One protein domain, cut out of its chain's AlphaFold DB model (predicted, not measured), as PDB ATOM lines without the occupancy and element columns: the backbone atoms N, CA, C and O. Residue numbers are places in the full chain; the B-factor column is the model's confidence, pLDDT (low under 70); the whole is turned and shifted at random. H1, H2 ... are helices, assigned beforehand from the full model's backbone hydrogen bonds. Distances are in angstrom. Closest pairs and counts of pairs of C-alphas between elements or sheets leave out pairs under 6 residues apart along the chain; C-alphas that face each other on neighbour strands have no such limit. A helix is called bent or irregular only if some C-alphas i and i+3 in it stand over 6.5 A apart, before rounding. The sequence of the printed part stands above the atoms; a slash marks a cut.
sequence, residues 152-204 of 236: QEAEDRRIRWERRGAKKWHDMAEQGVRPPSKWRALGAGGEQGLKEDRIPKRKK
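What this domain is: This is residues 152 to 204 of the 236 residues of the protein "Required for respiratory growth protein 9, mitochondrial" of Hortaea werneckii EXF-2000 (UniProt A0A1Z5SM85). One long helix, H1, makes the length of a rod, and the rest of the printed part folds back beside it, first through the short helix H2 and then through a long stretch with no named element, residues 186 to 204. That stretch returns toward the beginning of H1, where the first and last printed C-alphas, Gln 152 and Lys 204, are 10.8 A apart. The printed part has 53 residues, 28 of them in two named helices, H1 then H2, with no named strand, and its class is all helix. It is only just compact, close to loose, with a radius of gyration of the C-alphas of 11.4 A and spans of 36 by 16 by 16 A.

Where its parts are: H1 covers residues 152 to 174, from C-alpha 152 at (-35.016, -14.979, -10.783) to C-alpha 174 at (-45.382, -25.974, -40.369), 33.2 A. H2 covers residues 181 to 185, 6.2 A from first to last C-alpha, and ends with C-alpha 185 at (-39.172, -33.892, -27.661). The last printed C-alpha, Lys 204, is at (-45.694, -14.805, -12.291).

How they stand to each other: H1 and H2 are close but not clearly touching, with 2 pairs of C-alphas within 8 A. Their closest C-alphas, those of Ala 166 and Trp 183, are 6.4 A apart. Their centres are 12.8 A apart. In H1 and H2 every O i to N i+4 pair is within hydrogen-bond range. Neither helix is bent.

The domain as a whole: The two C-alphas farthest apart, those of Gln 152 and Gly 176, are 36.1 A apart. The printed part has no cut. The link from H1 to H2, 6 residues, is short. The C-alphas of residues 186 to 204 lie 6 to 19 A from the mean of the C-alphas. The mean pLDDT of the printed part is 81.6, and it is under 70 at residues 188 to 194, 196 and 204.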
ATOM      1  N   GLN A 152     -33.639 -14.647 -10.398       88.44
ATOM      2  CA  GLN A 152     -35.016 -14.979 -10.783       88.44
ATOM      3  C   GLN A 152     -35.408 -14.362 -12.139       88.44
ATOM      4  O   GLN A 152     -36.080 -14.989 -12.955       88.44
ATOM      5  N   GLU A 153     -34.963 -13.135 -12.427       90.44
ATOM      6  CA  GLU A 153     -35.237 -12.470 -13.706       90.44
ATOM      7  C   GLU A 153     -34.422 -13.069 -14.856       90.44
ATOM      8  O   GLU A 153     -34.860 -13.058 -16.015       90.44
ATOM      9  N   ALA A 154     -33.222 -13.568 -14.554       90.50
ATOM     10  CA  ALA A 154     -32.362 -14.267 -15.491       90.50
ATOM     11  C   ALA A 154     -33.009 -15.592 -15.904       90.50
ATOM     12  O   ALA A 154     -33.093 -15.880 -17.103       90.50
ATOM     13  N   GLU A 155     -33.558 -16.343 -14.948       90.12
ATOM     14  CA  GLU A 155     -34.331 -17.555 -15.219       90.12
ATOM     15  C   GLU A 155     -35.588 -17.243 -16.047       90.12
ATOM     16  O   GLU A 155     -35.783 -17.814 -17.122       90.12
ATOM     17  N   ASP A 156     -36.366 -16.230 -15.663       90.81
ATOM     18  CA  ASP A 156     -37.534 -15.776 -16.427       90.81
ATOM     19  C   ASP A 156     -37.182 -15.374 -17.872       90.81
ATOM     20  O   ASP A 156     -37.948 -15.598 -18.821       90.81
ATOM     21  N   ARG A 157     -36.009 -14.770 -18.091       91.12
ATOM     22  CA  ARG A 157     -35.495 -14.452 -19.433       91.12
ATOM     23  C   ARG A 157     -35.104 -15.695 -20.214       91.12
ATOM     24  O   ARG A 157     -35.419 -15.748 -21.408       91.12
ATOM     25  N   ARG A 158     -34.452 -16.668 -19.571       91.50
ATOM     26  CA  ARG A 158     -34.118 -17.970 -20.168       91.50
ATOM     27  C   ARG A 158     -35.398 -18.687 -20.596       91.50
ATOM     28  O   ARG A 158     -35.532 -19.005 -21.774       91.50
ATOM     29  N   ILE A 159     -36.404 -18.763 -19.724       91.62
ATOM     30  CA  ILE A 159     -37.718 -19.353 -20.023       91.62
ATOM     31  C   ILE A 159     -38.394 -18.649 -21.210       91.62
ATOM     32  O   ILE A 159     -38.862 -19.295 -22.151       91.62
ATOM     33  N   ARG A 160     -38.418 -17.306 -21.231       90.94
ATOM     34  CA  ARG A 160     -38.960 -16.547 -22.377       90.94
ATOM     35  C   ARG A 160     -38.191 -16.802 -23.669       90.94
ATOM     36  O   ARG A 160     -38.778 -16.745 -24.752       90.94
ATOM     37  N   TRP A 161     -36.881 -17.023 -23.583       92.00
ATOM     38  CA  TRP A 161     -36.065 -17.366 -24.738       92.00
ATOM     39  C   TRP A 161     -36.395 -18.760 -25.271       92.00
ATOM     40  O   TRP A 161     -36.623 -18.900 -26.473       92.00
ATOM     41  N   GLU A 162     -36.510 -19.751 -24.391       91.31
ATOM     42  CA  GLU A 162     -36.859 -21.124 -24.762       91.31
ATOM     43  C   GLU A 162     -38.257 -21.227 -25.370       91.31
ATOM     44  O   GLU A 162     -38.411 -21.830 -26.429       91.31
ATOM     45  N   ARG A 163     -39.247 -20.544 -24.790       89.69
ATOM     46  CA  ARG A 163     -40.606 -20.428 -25.352       89.69
ATOM     47  C   ARG A 163     -40.611 -19.881 -26.774       89.69
ATOM     48  O   ARG A 163     -41.308 -20.394 -27.643       89.69
ATOM     49  N   ARG A 164     -39.809 -18.846 -27.034       89.81
ATOM     50  CA  ARG A 164     -39.665 -18.305 -28.390       89.81
ATOM     51  C   ARG A 164     -39.006 -19.307 -29.326       89.81
ATOM     52  O   ARG A 164     -39.407 -19.385 -30.479       89.81
ATOM     53  N   GLY A 165     -37.990 -20.028 -28.854       89.12
ATOM     54  CA  GLY A 165     -37.361 -21.104 -29.618       89.12
ATOM     55  C   GLY A 165     -38.383 -22.165 -30.011       89.12
ATOM     56  O   GLY A 165     -38.464 -22.510 -31.185       89.12
ATOM     57  N   ALA A 166     -39.216 -22.582 -29.058       88.06
ATOM     58  CA  ALA A 166     -40.293 -23.537 -29.271       88.06
ATOM     59  C   ALA A 166     -41.275 -23.043 -30.345       88.06
ATOM     60  O   ALA A 166     -41.498 -23.750 -31.324       88.06
ATOM     61  N   LYS A 167     -41.754 -21.793 -30.230       87.81
ATOM     62  CA  LYS A 167     -42.617 -21.157 -31.238       87.81
ATOM     63  C   LYS A 167     -41.952 -21.103 -32.617       87.81
ATOM     64  O   LYS A 167     -42.516 -21.571 -33.590       87.81
ATOM     65  N   LYS A 168     -40.713 -20.612 -32.700       88.44
ATOM     66  CA  LYS A 168     -39.999 -20.490 -33.979       88.44
ATOM     67  C   LYS A 168     -39.835 -21.841 -34.676       88.44
ATOM     68  O   LYS A 168     -39.948 -21.915 -35.891       88.44
ATOM     69  N   TRP A 169     -39.520 -22.895 -33.925       88.12
ATOM     70  CA  TRP A 169     -39.381 -24.238 -34.486       88.12
ATOM     71  C   TRP A 169     -40.715 -24.875 -34.851       88.12
ATOM     72  O   TRP A 169     -40.732 -25.688 -35.764       88.12
ATOM     73  N   HIS A 170     -41.803 -24.505 -34.182       86.88
ATOM     74  CA  HIS A 170     -43.152 -24.879 -34.590       86.88
ATOM     75  C   HIS A 170     -43.533 -24.227 -35.917       86.88
ATOM     76  O   HIS A 170     -43.803 -24.950 -36.866       86.88
ATOM     77  N   ASP A 171     -43.399 -22.903 -36.030       87.62
ATOM     78  CA  ASP A 171     -43.666 -22.167 -37.276       87.62
ATOM     79  C   ASP A 171     -42.811 -22.717 -38.437       87.62
ATOM     80  O   ASP A 171     -43.248 -22.818 -39.580       87.62
ATOM     81  N   MET A 172     -41.562 -23.108 -38.153       87.06
ATOM     82  CA  MET A 172     -40.680 -23.685 -39.168       87.06
ATOM     83  C   MET A 172     -41.014 -25.149 -39.502       87.06
ATOM     84  O   MET A 172     -40.762 -25.581 -40.624       87.06
ATOM     85  N   ALA A 173     -41.588 -25.900 -38.557       88.75
ATOM     86  CA  ALA A 173     -42.105 -27.246 -38.800       88.75
ATOM     87  C   ALA A 173     -43.351 -27.216 -39.689       88.75
ATOM     88  O   ALA A 173     -43.463 -28.044 -40.587       88.75
ATOM     89  N   GLU A 174     -44.236 -26.236 -39.486       87.06
ATOM     90  CA  GLU A 174     -45.382 -25.974 -40.369       87.06
ATOM     91  C   GLU A 174     -44.925 -25.640 -41.794       87.06
ATOM     92  O   GLU A 174     -45.533 -26.071 -42.768       87.06
ATOM     93  N   GLN A 175     -43.792 -24.943 -41.928       86.75
ATOM     94  CA  GLN A 175     -43.137 -24.674 -43.215       86.75
ATOM     95  C   GLN A 175     -42.381 -25.893 -43.788       86.75
ATOM     96  O   GLN A 175     -41.706 -25.770 -44.809       86.75
ATOM     97  N   GLY A 176     -42.463 -27.064 -43.145       86.88
ATOM     98  CA  GLY A 176     -41.893 -28.327 -43.623       86.88
ATOM     99  C   GLY A 176     -40.437 -28.589 -43.221       86.88
ATOM    100  O   GLY A 176     -39.863 -29.605 -43.616       86.88
ATOM    101  N   VAL A 177     -39.810 -27.723 -42.415       88.06
ATOM    102  CA  VAL A 177     -38.437 -27.948 -41.936       88.06
ATOM    103  C   VAL A 177     -38.456 -28.825 -40.690       88.06
ATOM    104  O   VAL A 177     -39.023 -28.466 -39.661       88.06
ATOM    105  N   ARG A 178     -37.758 -29.962 -40.738       86.44
ATOM    106  CA  ARG A 178     -37.680 -30.906 -39.615       86.44
ATOM    107  C   ARG A 178     -37.003 -30.278 -38.378       86.44
ATOM    108  O   ARG A 178     -35.816 -29.945 -38.449       86.44
ATOM    109  N   PRO A 179     -37.678 -30.196 -37.213       88.56
ATOM    110  CA  PRO A 179     -37.074 -29.620 -36.012       88.56
ATOM    111  C   PRO A 179     -35.964 -30.491 -35.375       88.56
ATOM    112  O   PRO A 179     -36.011 -31.728 -35.431       88.56
ATOM    113  N   PRO A 180     -34.968 -29.877 -34.705       87.62
ATOM    114  CA  PRO A 180     -33.939 -30.560 -33.933       87.62
ATOM    115  C   PRO A 180     -34.511 -31.402 -32.795       87.62
ATOM    116  O   PRO A 180     -35.616 -31.157 -32.310       87.62
ATOM    117  N   SER A 181     -33.713 -32.363 -32.316       84.44
ATOM    118  CA  SER A 181     -34.115 -33.335 -31.284       84.44
ATOM    119  C   SER A 181     -34.735 -32.683 -30.037       84.44
ATOM    120  O   SER A 181     -35.834 -33.062 -29.633       84.44
ATOM    121  N   LYS A 182     -34.097 -31.624 -29.499       83.69
ATOM    122  CA  LYS A 182     -34.591 -30.878 -28.323       83.69
ATOM    123  C   LYS A 182     -36.027 -30.373 -28.516       83.69
ATOM    124  O   LYS A 182     -36.827 -30.438 -27.592       83.69
ATOM    125  N   TRP A 183     -36.367 -29.893 -29.711       82.25
ATOM    126  CA  TRP A 183     -37.678 -29.303 -29.995       82.25
ATOM    127  C   TRP A 183     -38.721 -30.351 -30.388       82.25
ATOM    128  O   TRP A 183     -39.884 -30.207 -30.022       82.25
ATOM    129  N   ARG A 184     -38.309 -31.454 -31.026       82.00
ATOM    130  CA  ARG A 184     -39.190 -32.607 -31.276       82.00
ATOM    131  C   ARG A 184     -39.664 -33.264 -29.984       82.00
ATOM    132  O   ARG A 184     -40.841 -33.581 -29.863       82.00
ATOM    133  N   ALA A 185     -38.786 -33.399 -28.987       79.12
ATOM    134  CA  ALA A 185     -39.172 -33.892 -27.661       79.12
ATOM    135  C   ALA A 185     -40.232 -32.993 -26.984       79.12
ATOM    136  O   ALA A 185     -41.091 -33.477 -26.243       79.12
ATOM    137  N   LEU A 186     -40.209 -31.693 -27.294       72.19
ATOM    138  CA  LEU A 186     -41.188 -30.695 -26.851       72.19
ATOM    139  C   LEU A 186     -42.470 -30.663 -27.713       72.19
ATOM    140  O   LEU A 186     -43.405 -29.938 -27.381       72.19
ATOM    141  N   GLY A 187     -42.544 -31.458 -28.785       73.12
ATOM    142  CA  GLY A 187     -43.714 -31.571 -29.664       73.12
ATOM    143  C   GLY A 187     -43.657 -30.728 -30.941       73.12
ATOM    144  O   GLY A 187     -44.577 -30.802 -31.748       73.12
ATOM    145  N   ALA A 188     -42.586 -29.963 -31.188       66.69
ATOM    146  CA  ALA A 188     -42.461 -29.210 -32.436       66.69
ATOM    147  C   ALA A 188     -42.393 -30.178 -33.638       66.69
ATOM    148  O   ALA A 188     -41.422 -30.931 -33.771       66.69
ATOM    149  N   GLY A 189     -43.430 -30.158 -34.486       60.16
ATOM    150  CA  GLY A 189     -43.558 -30.975 -35.700       60.16
ATOM    151  C   GLY A 189     -44.213 -32.357 -35.538       60.16
ATOM    152  O   GLY A 189     -44.102 -33.165 -36.456       60.16
ATOM    153  N   GLY A 190     -44.840 -32.664 -34.396       68.25
ATOM    154  CA  GLY A 190     -45.702 -33.851 -34.246       68.25
ATOM    155  C   GLY A 190     -47.183 -33.526 -34.486       68.25
ATOM    156  O   GLY A 190     -47.563 -32.365 -34.392       68.25
ATOM    157  N   GLU A 191     -48.029 -34.539 -34.720       57.66
ATOM    158  CA  GLU A 191     -49.488 -34.374 -34.947       57.66
ATOM    159  C   GLU A 191     -50.214 -33.583 -33.846       57.66
ATOM    160  O   GLU A 191     -51.212 -32.925 -34.105       57.66
ATOM    161  N   GLN A 192     -49.703 -33.625 -32.612       60.56
ATOM    162  CA  GLN A 192     -50.280 -32.932 -31.454       60.56
ATOM    163  C   GLN A 192     -49.794 -31.477 -31.293       60.56
ATOM    164  O   GLN A 192     -50.201 -30.814 -30.341       60.56
ATOM    165  N   GLY A 193     -48.914 -30.981 -32.171       63.19
ATOM    166  CA  GLY A 193     -48.328 -29.644 -32.057       63.19
ATOM    167  C   GLY A 193     -47.448 -29.450 -30.810       63.19
ATOM    168  O   GLY A 193     -47.023 -30.402 -30.144       63.19
ATOM    169  N   LEU A 194     -47.131 -28.191 -30.492       61.41
ATOM    170  CA  LEU A 194     -46.369 -27.825 -29.290       61.41
ATOM    171  C   LEU A 194     -47.120 -28.236 -28.014       61.41
ATOM    172  O   LEU A 194     -48.182 -27.702 -27.712       61.41
ATOM    173  N   LYS A 195     -46.527 -29.118 -27.200       70.56
ATOM    174  CA  LYS A 195     -47.105 -29.503 -25.904       70.56
ATOM    175  C   LYS A 195     -46.792 -28.430 -24.865       70.56
ATOM    176  O   LYS A 195     -45.690 -28.420 -24.312       70.56
ATOM    177  N   GLU A 196     -47.750 -27.548 -24.584       68.44
ATOM    178  CA  GLU A 196     -47.582 -26.426 -23.643       68.44
ATOM    179  C   GLU A 196     -47.097 -26.851 -22.250       68.44
ATOM    180  O   GLU A 196     -46.365 -26.109 -21.593       68.44
ATOM    181  N   ASP A 197     -47.431 -28.065 -21.817       71.62
ATOM    182  CA  ASP A 197     -47.017 -28.603 -20.519       71.62
ATOM    183  C   ASP A 197     -45.534 -28.952 -20.429       71.62
ATOM    184  O   ASP A 197     -44.962 -28.942 -19.341       71.62
ATOM    185  N   ARG A 198     -44.889 -29.227 -21.566       74.00
ATOM    186  CA  ARG A 198     -43.451 -29.521 -21.620       74.00
ATOM    187  C   ARG A 198     -42.606 -28.257 -21.737       74.00
ATOM    188  O   ARG A 198     -41.396 -28.306 -21.526       74.00
ATOM    189  N   ILE A 199     -43.221 -27.129 -22.091       77.88
ATOM    190  CA  ILE A 199     -42.534 -25.847 -22.208       77.88
ATOM    191  C   ILE A 199     -42.427 -25.232 -20.808       77.88
ATOM    192  O   ILE A 199     -43.452 -25.076 -20.138       77.88
ATOM    193  N   PRO A 200     -41.229 -24.814 -20.360       77.75
ATOM    194  CA  PRO A 200     -41.076 -24.244 -19.031       77.75
ATOM    195  C   PRO A 200     -42.050 -23.083 -18.800       77.75
ATOM    196  O   PRO A 200     -42.199 -22.173 -19.633       77.75
ATOM    197  N   LYS A 201     -42.774 -23.144 -17.674       81.31
ATOM    198  CA  LYS A 201     -43.797 -22.164 -17.310       81.31
ATOM    199  C   LYS A 201     -43.177 -21.003 -16.540       81.31
ATOM    200  O   LYS A 201     -42.458 -21.203 -15.569       81.31
ATOM    201  N   ARG A 202     -43.454 -19.773 -16.992       80.88
ATOM    202  CA  ARG A 202     -43.021 -18.566 -16.279       80.88
ATOM    203  C   ARG A 202     -43.812 -18.461 -14.978       80.88
ATOM    204  O   ARG A 202     -45.043 -18.410 -15.032       80.88
ATOM    205  N   LYS A 203     -43.131 -18.379 -13.837       76.81
ATOM    206  CA  LYS A 203     -43.779 -18.138 -12.544       76.81
ATOM    207  C   LYS A 203     -44.050 -16.636 -12.412       76.81
ATOM    208  O   LYS A 203     -43.129 -15.847 -12.247       76.81
ATOM    209  N   LYS A 204     -45.313 -16.209 -12.541       68.75
ATOM    210  CA  LYS A 204     -45.694 -14.805 -12.291       68.75
ATOM    211  C   LYS A 204     -45.511 -14.494 -10.803       68.75
ATOM    212  O   LYS A 204     -46.013 -15.246  -9.965       68.75
TER     213      LYS A 204